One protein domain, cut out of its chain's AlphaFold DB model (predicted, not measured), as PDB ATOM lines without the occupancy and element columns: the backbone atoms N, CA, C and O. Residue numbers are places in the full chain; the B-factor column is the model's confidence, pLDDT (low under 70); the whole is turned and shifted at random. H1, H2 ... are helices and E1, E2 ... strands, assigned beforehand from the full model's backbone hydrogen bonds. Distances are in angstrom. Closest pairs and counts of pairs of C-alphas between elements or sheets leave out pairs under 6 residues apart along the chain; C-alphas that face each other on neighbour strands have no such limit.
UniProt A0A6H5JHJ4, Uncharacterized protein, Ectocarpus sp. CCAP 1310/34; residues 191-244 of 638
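AT A GLANCE: This is residues 191 to 244 of the 638 residues of an uncharacterized protein of Ectocarpus sp. CCAP 1310/34 (UniProt A0A6H5JHJ4). With little regular structure, this is a short antiparallel ribbon, E1 and E2, with small helices H1 near Val 220 and H2 near Ile 192, and long loops. The 54 printed residues run E1, H1, E2, H2, mixed in class, with 18 in named elements. It is compact, radius of gyration of the C-alphas 10.4 A, spanning 28 by 18 by 18 A.

HOW THE PARTS SIT: E1, residues 191 to 194, and E2, residues 220 to 223, are antiparallel neighbours at 148 degrees; N 192 and O 222 are within hydrogen-bond range at 2.9 A. The closest C-alphas of E2 and H1, residues 196 to 201, are Val 220 and Lys 196, 6.4 A apart. Those of E1 and H2, residues 236 to 239, are Ile 192 and Leu 238, 6.9 A apart. H1 and H2 are apart. Every O i to N i+4 pair in H1 is within hydrogen-bond range; H2 is too short for one.

IN THESE COORDINATES: From first to last C-alpha, E1 spans 9.2 A from (7.113, 22.908, -23.876), H1 9.0 A, E2 9.7 A and H2 5.0 A to (13.274, 25.988, -31.168).

THE WHOLE: The printed part has no cut. Links H1 to E2 and E2 to H2 are long. Residues 203 to 204, 208 to 213, 223 to 234 and 243 have pLDDT under 70.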
ATOM      1  N   TRP A 191       7.138  21.691 -24.661       72.38
ATOM      2  CA  TRP A 191       7.113  22.908 -23.876       72.38
ATOM      3  C   TRP A 191       8.365  23.724 -24.136       72.38
ATOM      4  O   TRP A 191       9.430  23.200 -24.460       72.38
ATOM      5  N   ILE A 192       8.237  25.026 -23.944       73.44
ATOM      6  CA  ILE A 192       9.351  25.956 -24.003       73.44
ATOM      7  C   ILE A 192       9.407  26.651 -22.647       73.44
ATOM      8  O   ILE A 192       8.423  27.285 -22.259       73.44
ATOM      9  N   PRO A 193      10.507  26.520 -21.888       84.25
ATOM     10  CA  PRO A 193      10.688  27.328 -20.696       84.25
ATOM     11  C   PRO A 193      10.941  28.761 -21.157       84.25
ATOM     12  O   PRO A 193      11.891  28.973 -21.902       84.25
ATOM     13  N   MET A 194      10.122  29.726 -20.747       83.06
ATOM     14  CA  MET A 194      10.237  31.140 -21.114       83.06
ATOM     15  C   MET A 194      10.407  32.020 -19.878       83.06
ATOM     16  O   MET A 194       9.805  31.768 -18.833       83.06
ATOM     17  N   GLY A 195      11.197  33.088 -20.000       85.31
ATOM     18  CA  GLY A 195      11.209  34.147 -18.989       85.31
ATOM     19  C   GLY A 195       9.850  34.856 -18.921       85.31
ATOM     20  O   GLY A 195       9.086  34.836 -19.885       85.31
ATOM     21  N   LYS A 196       9.536  35.518 -17.799       83.44
ATOM     22  CA  LYS A 196       8.246  36.213 -17.629       83.44
ATOM     23  C   LYS A 196       7.974  37.224 -18.753       83.44
ATOM     24  O   LYS A 196       6.896  37.209 -19.335       83.44
ATOM     25  N   ASP A 197       8.956  38.063 -19.076       82.56
ATOM     26  CA  ASP A 197       8.817  39.103 -20.106       82.56
ATOM     27  C   ASP A 197       8.726  38.508 -21.519       82.56
ATOM     28  O   ASP A 197       7.959  38.981 -22.352       82.56
ATOM     29  N   GLU A 198       9.457  37.423 -21.768       79.75
ATOM     30  CA  GLU A 198       9.420  36.671 -23.023       79.75
ATOM     31  C   GLU A 198       8.036  36.053 -23.260       79.75
ATOM     32  O   GLU A 198       7.468  36.208 -24.336       79.75
ATOM     33  N   ALA A 199       7.442  35.435 -22.239       75.94
ATOM     34  CA  ALA A 199       6.103  34.863 -22.328       75.94
ATOM     35  C   ALA A 199       5.032  35.929 -22.639       75.94
ATOM     36  O   ALA A 199       4.147  35.697 -23.466       75.94
ATOM     37  N   ILE A 200       5.144  37.126 -22.044       77.81
ATOM     38  CA  ILE A 200       4.239  38.257 -22.318       77.81
ATOM     39  C   ILE A 200       4.324  38.695 -23.785       77.81
ATOM     40  O   ILE A 200       3.291  38.961 -24.398       77.81
ATOM     41  N   VAL A 201       5.531  38.746 -24.367       78.81
ATOM     42  CA  VAL A 201       5.728  39.087 -25.792       78.81
ATOM     43  C   VAL A 201       4.956  38.130 -26.703       78.81
ATOM     44  O   VAL A 201       4.388  38.559 -27.706       78.81
ATOM     45  N   TRP A 202       4.866  36.859 -26.317       71.69
ATOM     46  CA  TRP A 202       4.114  35.829 -27.035       71.69
ATOM     47  C   TRP A 202       2.626  35.760 -26.663       71.69
ATOM     48  O   TRP A 202       1.931  34.823 -27.050       71.69
ATOM     49  N   GLY A 203       2.111  36.761 -25.943       67.62
ATOM     50  CA  GLY A 203       0.693  36.865 -25.597       67.62
ATOM     51  C   GLY A 203       0.245  35.896 -24.502       67.62
ATOM     52  O   GLY A 203      -0.956  35.671 -24.347       67.62
ATOM     53  N   VAL A 204       1.182  35.325 -23.742       68.69
ATOM     54  CA  VAL A 204       0.874  34.460 -22.602       68.69
ATOM     55  C   VAL A 204       0.546  35.321 -21.385       68.69
ATOM     56  O   VAL A 204       1.359  36.132 -20.936       68.69
ATOM     57  N   ASP A 205      -0.639  35.121 -20.812       72.06
ATOM     58  CA  ASP A 205      -1.040  35.765 -19.561       72.06
ATOM     59  C   ASP A 205      -0.432  35.035 -18.351       72.06
ATOM     60  O   ASP A 205      -1.050  34.167 -17.727       72.06
ATOM     61  N   VAL A 206       0.801  35.417 -18.016       70.06
ATOM     62  CA  VAL A 206       1.620  34.904 -16.901       70.06
ATOM     63  C   VAL A 206       0.966  35.003 -15.518       70.06
ATOM     64  O   VAL A 206       1.389  34.312 -14.586       70.06
ATOM     65  N   GLU A 207      -0.047  35.852 -15.340       70.25
ATOM     66  CA  GLU A 207      -0.759  35.965 -14.063       70.25
ATOM     67  C   GLU A 207      -1.757  34.820 -13.866       70.25
ATOM     68  O   GLU A 207      -2.036  34.433 -12.731       70.25
ATOM     69  N   THR A 208      -2.232  34.231 -14.964       67.25
ATOM     70  CA  THR A 208      -3.207  33.129 -14.961       67.25
ATOM     71  C   THR A 208      -2.576  31.736 -15.006       67.25
ATOM     72  O   THR A 208      -3.287  30.744 -14.844       67.25
ATOM     73  N   VAL A 209      -1.254  31.657 -15.191       66.00
ATOM     74  CA  VAL A 209      -0.501  30.400 -15.294       66.00
ATOM     75  C   VAL A 209      -0.470  29.670 -13.948       66.00
ATOM     76  O   VAL A 209      -0.135  30.264 -12.911       66.00
ATOM     77  N   GLU A 210      -0.821  28.378 -13.974       66.38
ATOM     78  CA  GLU A 210      -0.848  27.510 -12.793       66.38
ATOM     79  C   GLU A 210       0.545  27.404 -12.156       66.38
ATOM     80  O   GLU A 210       1.574  27.474 -12.825       66.38
ATOM     81  N   GLU A 211       0.597  27.218 -10.836       66.38
ATOM     82  CA  GLU A 211       1.863  27.128 -10.093       66.38
ATOM     83  C   GLU A 211       2.753  25.973 -10.584       66.38
ATOM     84  O   GLU A 211       3.972  26.103 -10.632       66.38
ATOM     85  N   THR A 212       2.138  24.885 -11.050       61.19
ATOM     86  CA  THR A 212       2.794  23.722 -11.670       61.19
ATOM     87  C   THR A 212       3.494  24.034 -12.995       61.19
ATOM     88  O   THR A 212       4.315  23.245 -13.460       61.19
ATOM     89  N   GLU A 213       3.185  25.169 -13.619       69.31
ATOM     90  CA  GLU A 213       3.778  25.612 -14.881       69.31
ATOM     91  C   GLU A 213       4.767  26.766 -14.685       69.31
ATOM     92  O   GLU A 213       5.340  27.256 -15.658       69.31
ATOM     93  N   ARG A 214       5.018  27.184 -13.439       78.88
ATOM     94  CA  ARG A 214       6.021  28.203 -13.116       78.88
ATOM     95  C   ARG A 214       7.413  27.589 -13.021       78.88
ATOM     96  O   ARG A 214       7.608  26.509 -12.465       78.88
ATOM     97  N   LEU A 215       8.393  28.300 -13.563       79.31
ATOM     98  CA  LEU A 215       9.803  27.965 -13.417       79.31
ATOM     99  C   LEU A 215      10.338  28.473 -12.067       79.31
ATOM    100  O   LEU A 215       9.829  29.469 -11.542       79.31
ATOM    101  N   PRO A 216      11.386  27.839 -11.503       78.38
ATOM    102  CA  PRO A 216      11.972  28.253 -10.223       78.38
ATOM    103  C   PRO A 216      12.489  29.699 -10.192       78.38
ATOM    104  O   PRO A 216      12.588  30.295  -9.124       78.38
ATOM    105  N   ASP A 217      12.824  30.261 -11.352       78.62
ATOM    106  CA  ASP A 217      13.320  31.628 -11.537       78.62
ATOM    107  C   ASP A 217      12.202  32.666 -11.765       78.62
ATOM    108  O   ASP A 217      12.482  33.844 -11.981       78.62
ATOM    109  N   GLY A 218      10.931  32.252 -11.702       75.62
ATOM    110  CA  GLY A 218       9.773  33.112 -11.949       75.62
ATOM    111  C   GLY A 218       9.333  33.193 -13.415       75.62
ATOM    112  O   GLY A 218       8.391  33.934 -13.710       75.62
ATOM    113  N   GLY A 219       9.969  32.443 -14.322       81.69
ATOM    114  CA  GLY A 219       9.482  32.215 -15.685       81.69
ATOM    115  C   GLY A 219       8.295  31.244 -15.752       81.69
ATOM    116  O   GLY A 219       7.751  30.817 -14.729       81.69
ATOM    117  N   VAL A 220       7.885  30.874 -16.965       80.31
ATOM    118  CA  VAL A 220       6.769  29.949 -17.217       80.31
ATOM    119  C   VAL A 220       7.094  28.933 -18.299       80.31
ATOM    120  O   VAL A 220       7.783  29.221 -19.273       80.31
ATOM    121  N   TRP A 221       6.558  27.732 -18.142       76.88
ATOM    122  CA  TRP A 221       6.496  26.744 -19.203       76.88
ATOM    123  C   TRP A 221       5.336  27.071 -20.141       76.88
ATOM    124  O   TRP A 221       4.186  27.085 -19.715       76.88
ATOM    125  N   VAL A 222       5.630  27.281 -21.424       70.62
ATOM    126  CA  VAL A 222       4.620  27.539 -22.460       70.62
ATOM    127  C   VAL A 222       4.485  26.313 -23.355       70.62
ATOM    128  O   VAL A 222       5.482  25.822 -23.889       70.62
ATOM    129  N   CYS A 223       3.266  25.789 -23.498       69.50
ATOM    130  CA  CYS A 223       3.000  24.659 -24.381       69.50
ATOM    131  C   CYS A 223       3.048  25.125 -25.838       69.50
ATOM    132  O   CYS A 223       2.404  26.108 -26.208       69.50
ATOM    133  N   VAL A 224       3.768  24.396 -26.687       61.75
ATOM    134  CA  VAL A 224       3.852  24.721 -28.115       61.75
ATOM    135  C   VAL A 224       2.504  24.560 -28.826       61.75
ATOM    136  O   VAL A 224       2.261  25.244 -29.811       61.75
ATOM    137  N   ASP A 225       1.590  23.734 -28.311       57.47
ATOM    138  CA  ASP A 225       0.234  23.609 -28.866       57.47
ATOM    139  C   ASP A 225      -0.672  24.820 -28.546       57.47
ATOM    140  O   ASP A 225      -1.705  25.012 -29.203       57.47
ATOM    141  N   ASP A 226      -0.306  25.636 -27.549       54.03
ATOM    142  CA  ASP A 226      -1.018  26.867 -27.178       54.03
ATOM    143  C   ASP A 226      -0.493  28.102 -27.935       54.03
ATOM    144  O   ASP A 226      -1.235  29.064 -28.139       54.03
ATOM    145  N   LEU A 227       0.741  28.036 -28.447       53.16
ATOM    146  CA  LEU A 227       1.262  28.902 -29.507       53.16
ATOM    147  C   LEU A 227       0.689  28.407 -30.845       53.16
ATOM    148  O   LEU A 227       1.247  27.491 -31.436       53.16
ATOM    149  N   GLU A 228      -0.448  28.939 -31.310       50.44
ATOM    150  CA  GLU A 228      -1.148  28.462 -32.523       50.44
ATOM    151  C   GLU A 228      -0.193  28.016 -33.666       50.44
ATOM    152  O   GLU A 228       0.320  28.819 -34.436       50.44
ATOM    153  N   SER A 229       0.005  26.696 -33.813       47.72
ATOM    154  CA  SER A 229       0.604  25.995 -34.970       47.72
ATOM    155  C   SER A 229       1.992  26.430 -35.489       47.72
ATOM    156  O   SER A 229       2.246  26.293 -36.682       47.72
ATOM    157  N   ALA A 230       2.922  26.860 -34.634       51.38
ATOM    158  CA  ALA A 230       4.147  27.524 -35.097       51.38
ATOM    159  C   ALA A 230       5.470  26.928 -34.578       51.38
ATOM    160  O   ALA A 230       6.424  27.668 -34.403       51.38
ATOM    161  N   LEU A 231       5.618  25.610 -34.376       54.41
ATOM    162  CA  LEU A 231       6.946  25.059 -34.009       54.41
ATOM    163  C   LEU A 231       8.015  25.402 -35.070       54.41
ATOM    164  O   LEU A 231       9.163  25.665 -34.731       54.41
ATOM    165  N   ALA A 232       7.603  25.462 -36.342       55.81
ATOM    166  CA  ALA A 232       8.441  25.875 -37.467       55.81
ATOM    167  C   ALA A 232       8.619  27.401 -37.594       55.81
ATOM    168  O   ALA A 232       9.606  27.831 -38.186       55.81
ATOM    169  N   ASP A 233       7.698  28.202 -37.045       62.12
ATOM    170  CA  ASP A 233       7.766  29.672 -37.085       62.12
ATOM    171  C   ASP A 233       8.345  30.267 -35.788       62.12
ATOM    172  O   ASP A 233       8.522  31.481 -35.675       62.12
ATOM    173  N   LEU A 234       8.660  29.421 -34.800       67.25
ATOM    174  CA  LEU A 234       9.400  29.830 -33.616       67.25
ATOM    175  C   LEU A 234      10.801  30.306 -34.027       67.25
ATOM    176  O   LEU A 234      11.454  29.645 -34.834       67.25
ATOM    177  N   PRO A 235      11.304  31.402 -33.445       74.00
ATOM    178  CA  PRO A 235      12.714  31.762 -33.510       74.00
ATOM    179  C   PRO A 235      13.648  30.587 -33.176       74.00
ATOM    180  O   PRO A 235      13.324  29.743 -32.337       74.00
ATOM    181  N   GLU A 236      14.818  30.538 -33.819       78.38
ATOM    182  CA  GLU A 236      15.809  29.456 -33.670       78.38
ATOM    183  C   GLU A 236      16.215  29.211 -32.205       78.38
ATOM    184  O   GLU A 236      16.412  28.068 -31.790       78.38
ATOM    185  N   ASP A 237      16.284  30.269 -31.394       80.56
ATOM    186  CA  ASP A 237      16.596  30.189 -29.967       80.56
ATOM    187  C   ASP A 237      15.476  29.520 -29.154       80.56
ATOM    188  O   ASP A 237      15.760  28.740 -28.241       80.56
ATOM    189  N   LEU A 238      14.210  29.752 -29.512       74.25
ATOM    190  CA  LEU A 238      13.063  29.080 -28.899       74.25
ATOM    191  C   LEU A 238      12.939  27.628 -29.364       74.25
ATOM    192  O   LEU A 238      12.664  26.748 -28.546       74.25
ATOM    193  N   GLN A 239      13.211  27.355 -30.643       72.19
ATOM    194  CA  GLN A 239      13.274  25.988 -31.168       72.19
ATOM    195  C   GLN A 239      14.354  25.157 -30.463       72.19
ATOM    196  O   GLN A 239      14.141  23.980 -30.192       72.19
ATOM    197  N   ALA A 240      15.493  25.755 -30.108       76.19
ATOM    198  CA  ALA A 240      16.549  25.060 -29.373       76.19
ATOM    199  C   ALA A 240      16.175  24.733 -27.910       76.19
ATOM    200  O   ALA A 240      16.797  23.863 -27.300       76.19
ATOM    201  N   ARG A 241      15.170  25.412 -27.338       75.75
ATOM    202  CA  ARG A 241      14.706  25.250 -25.941       75.75
ATOM    203  C   ARG A 241      13.494  24.324 -25.796       75.75
ATOM    204  O   ARG A 241      13.068  24.049 -24.675       75.75
ATOM    205  N   VAL A 242      12.944  23.855 -26.913       71.25
ATOM    206  CA  VAL A 242      11.818  22.918 -26.995       71.25
ATOM    207  C   VAL A 242      12.156  21.602 -26.285       71.25
ATOM    208  O   VAL A 242      13.050  20.863 -26.694       71.25
ATOM    209  N   GLN A 243      11.404  21.274 -25.235       67.88
ATOM    210  CA  GLN A 243      11.566  20.041 -24.459       67.88
ATOM    211  C   GLN A 243      10.261  19.620 -23.773       67.88
ATOM    212  O   GLN A 243       9.351  20.423 -23.612       67.88
ATOM    213  N   SER A 244      10.140  18.362 -23.348       71.06
ATOM    214  CA  SER A 244       9.043  17.972 -22.452       71.06
ATOM    215  C   SER A 244       9.363  18.380 -21.011       71.06
ATOM    216  O   SER A 244      10.529  18.411 -20.618       71.06
TER     217      SER A 244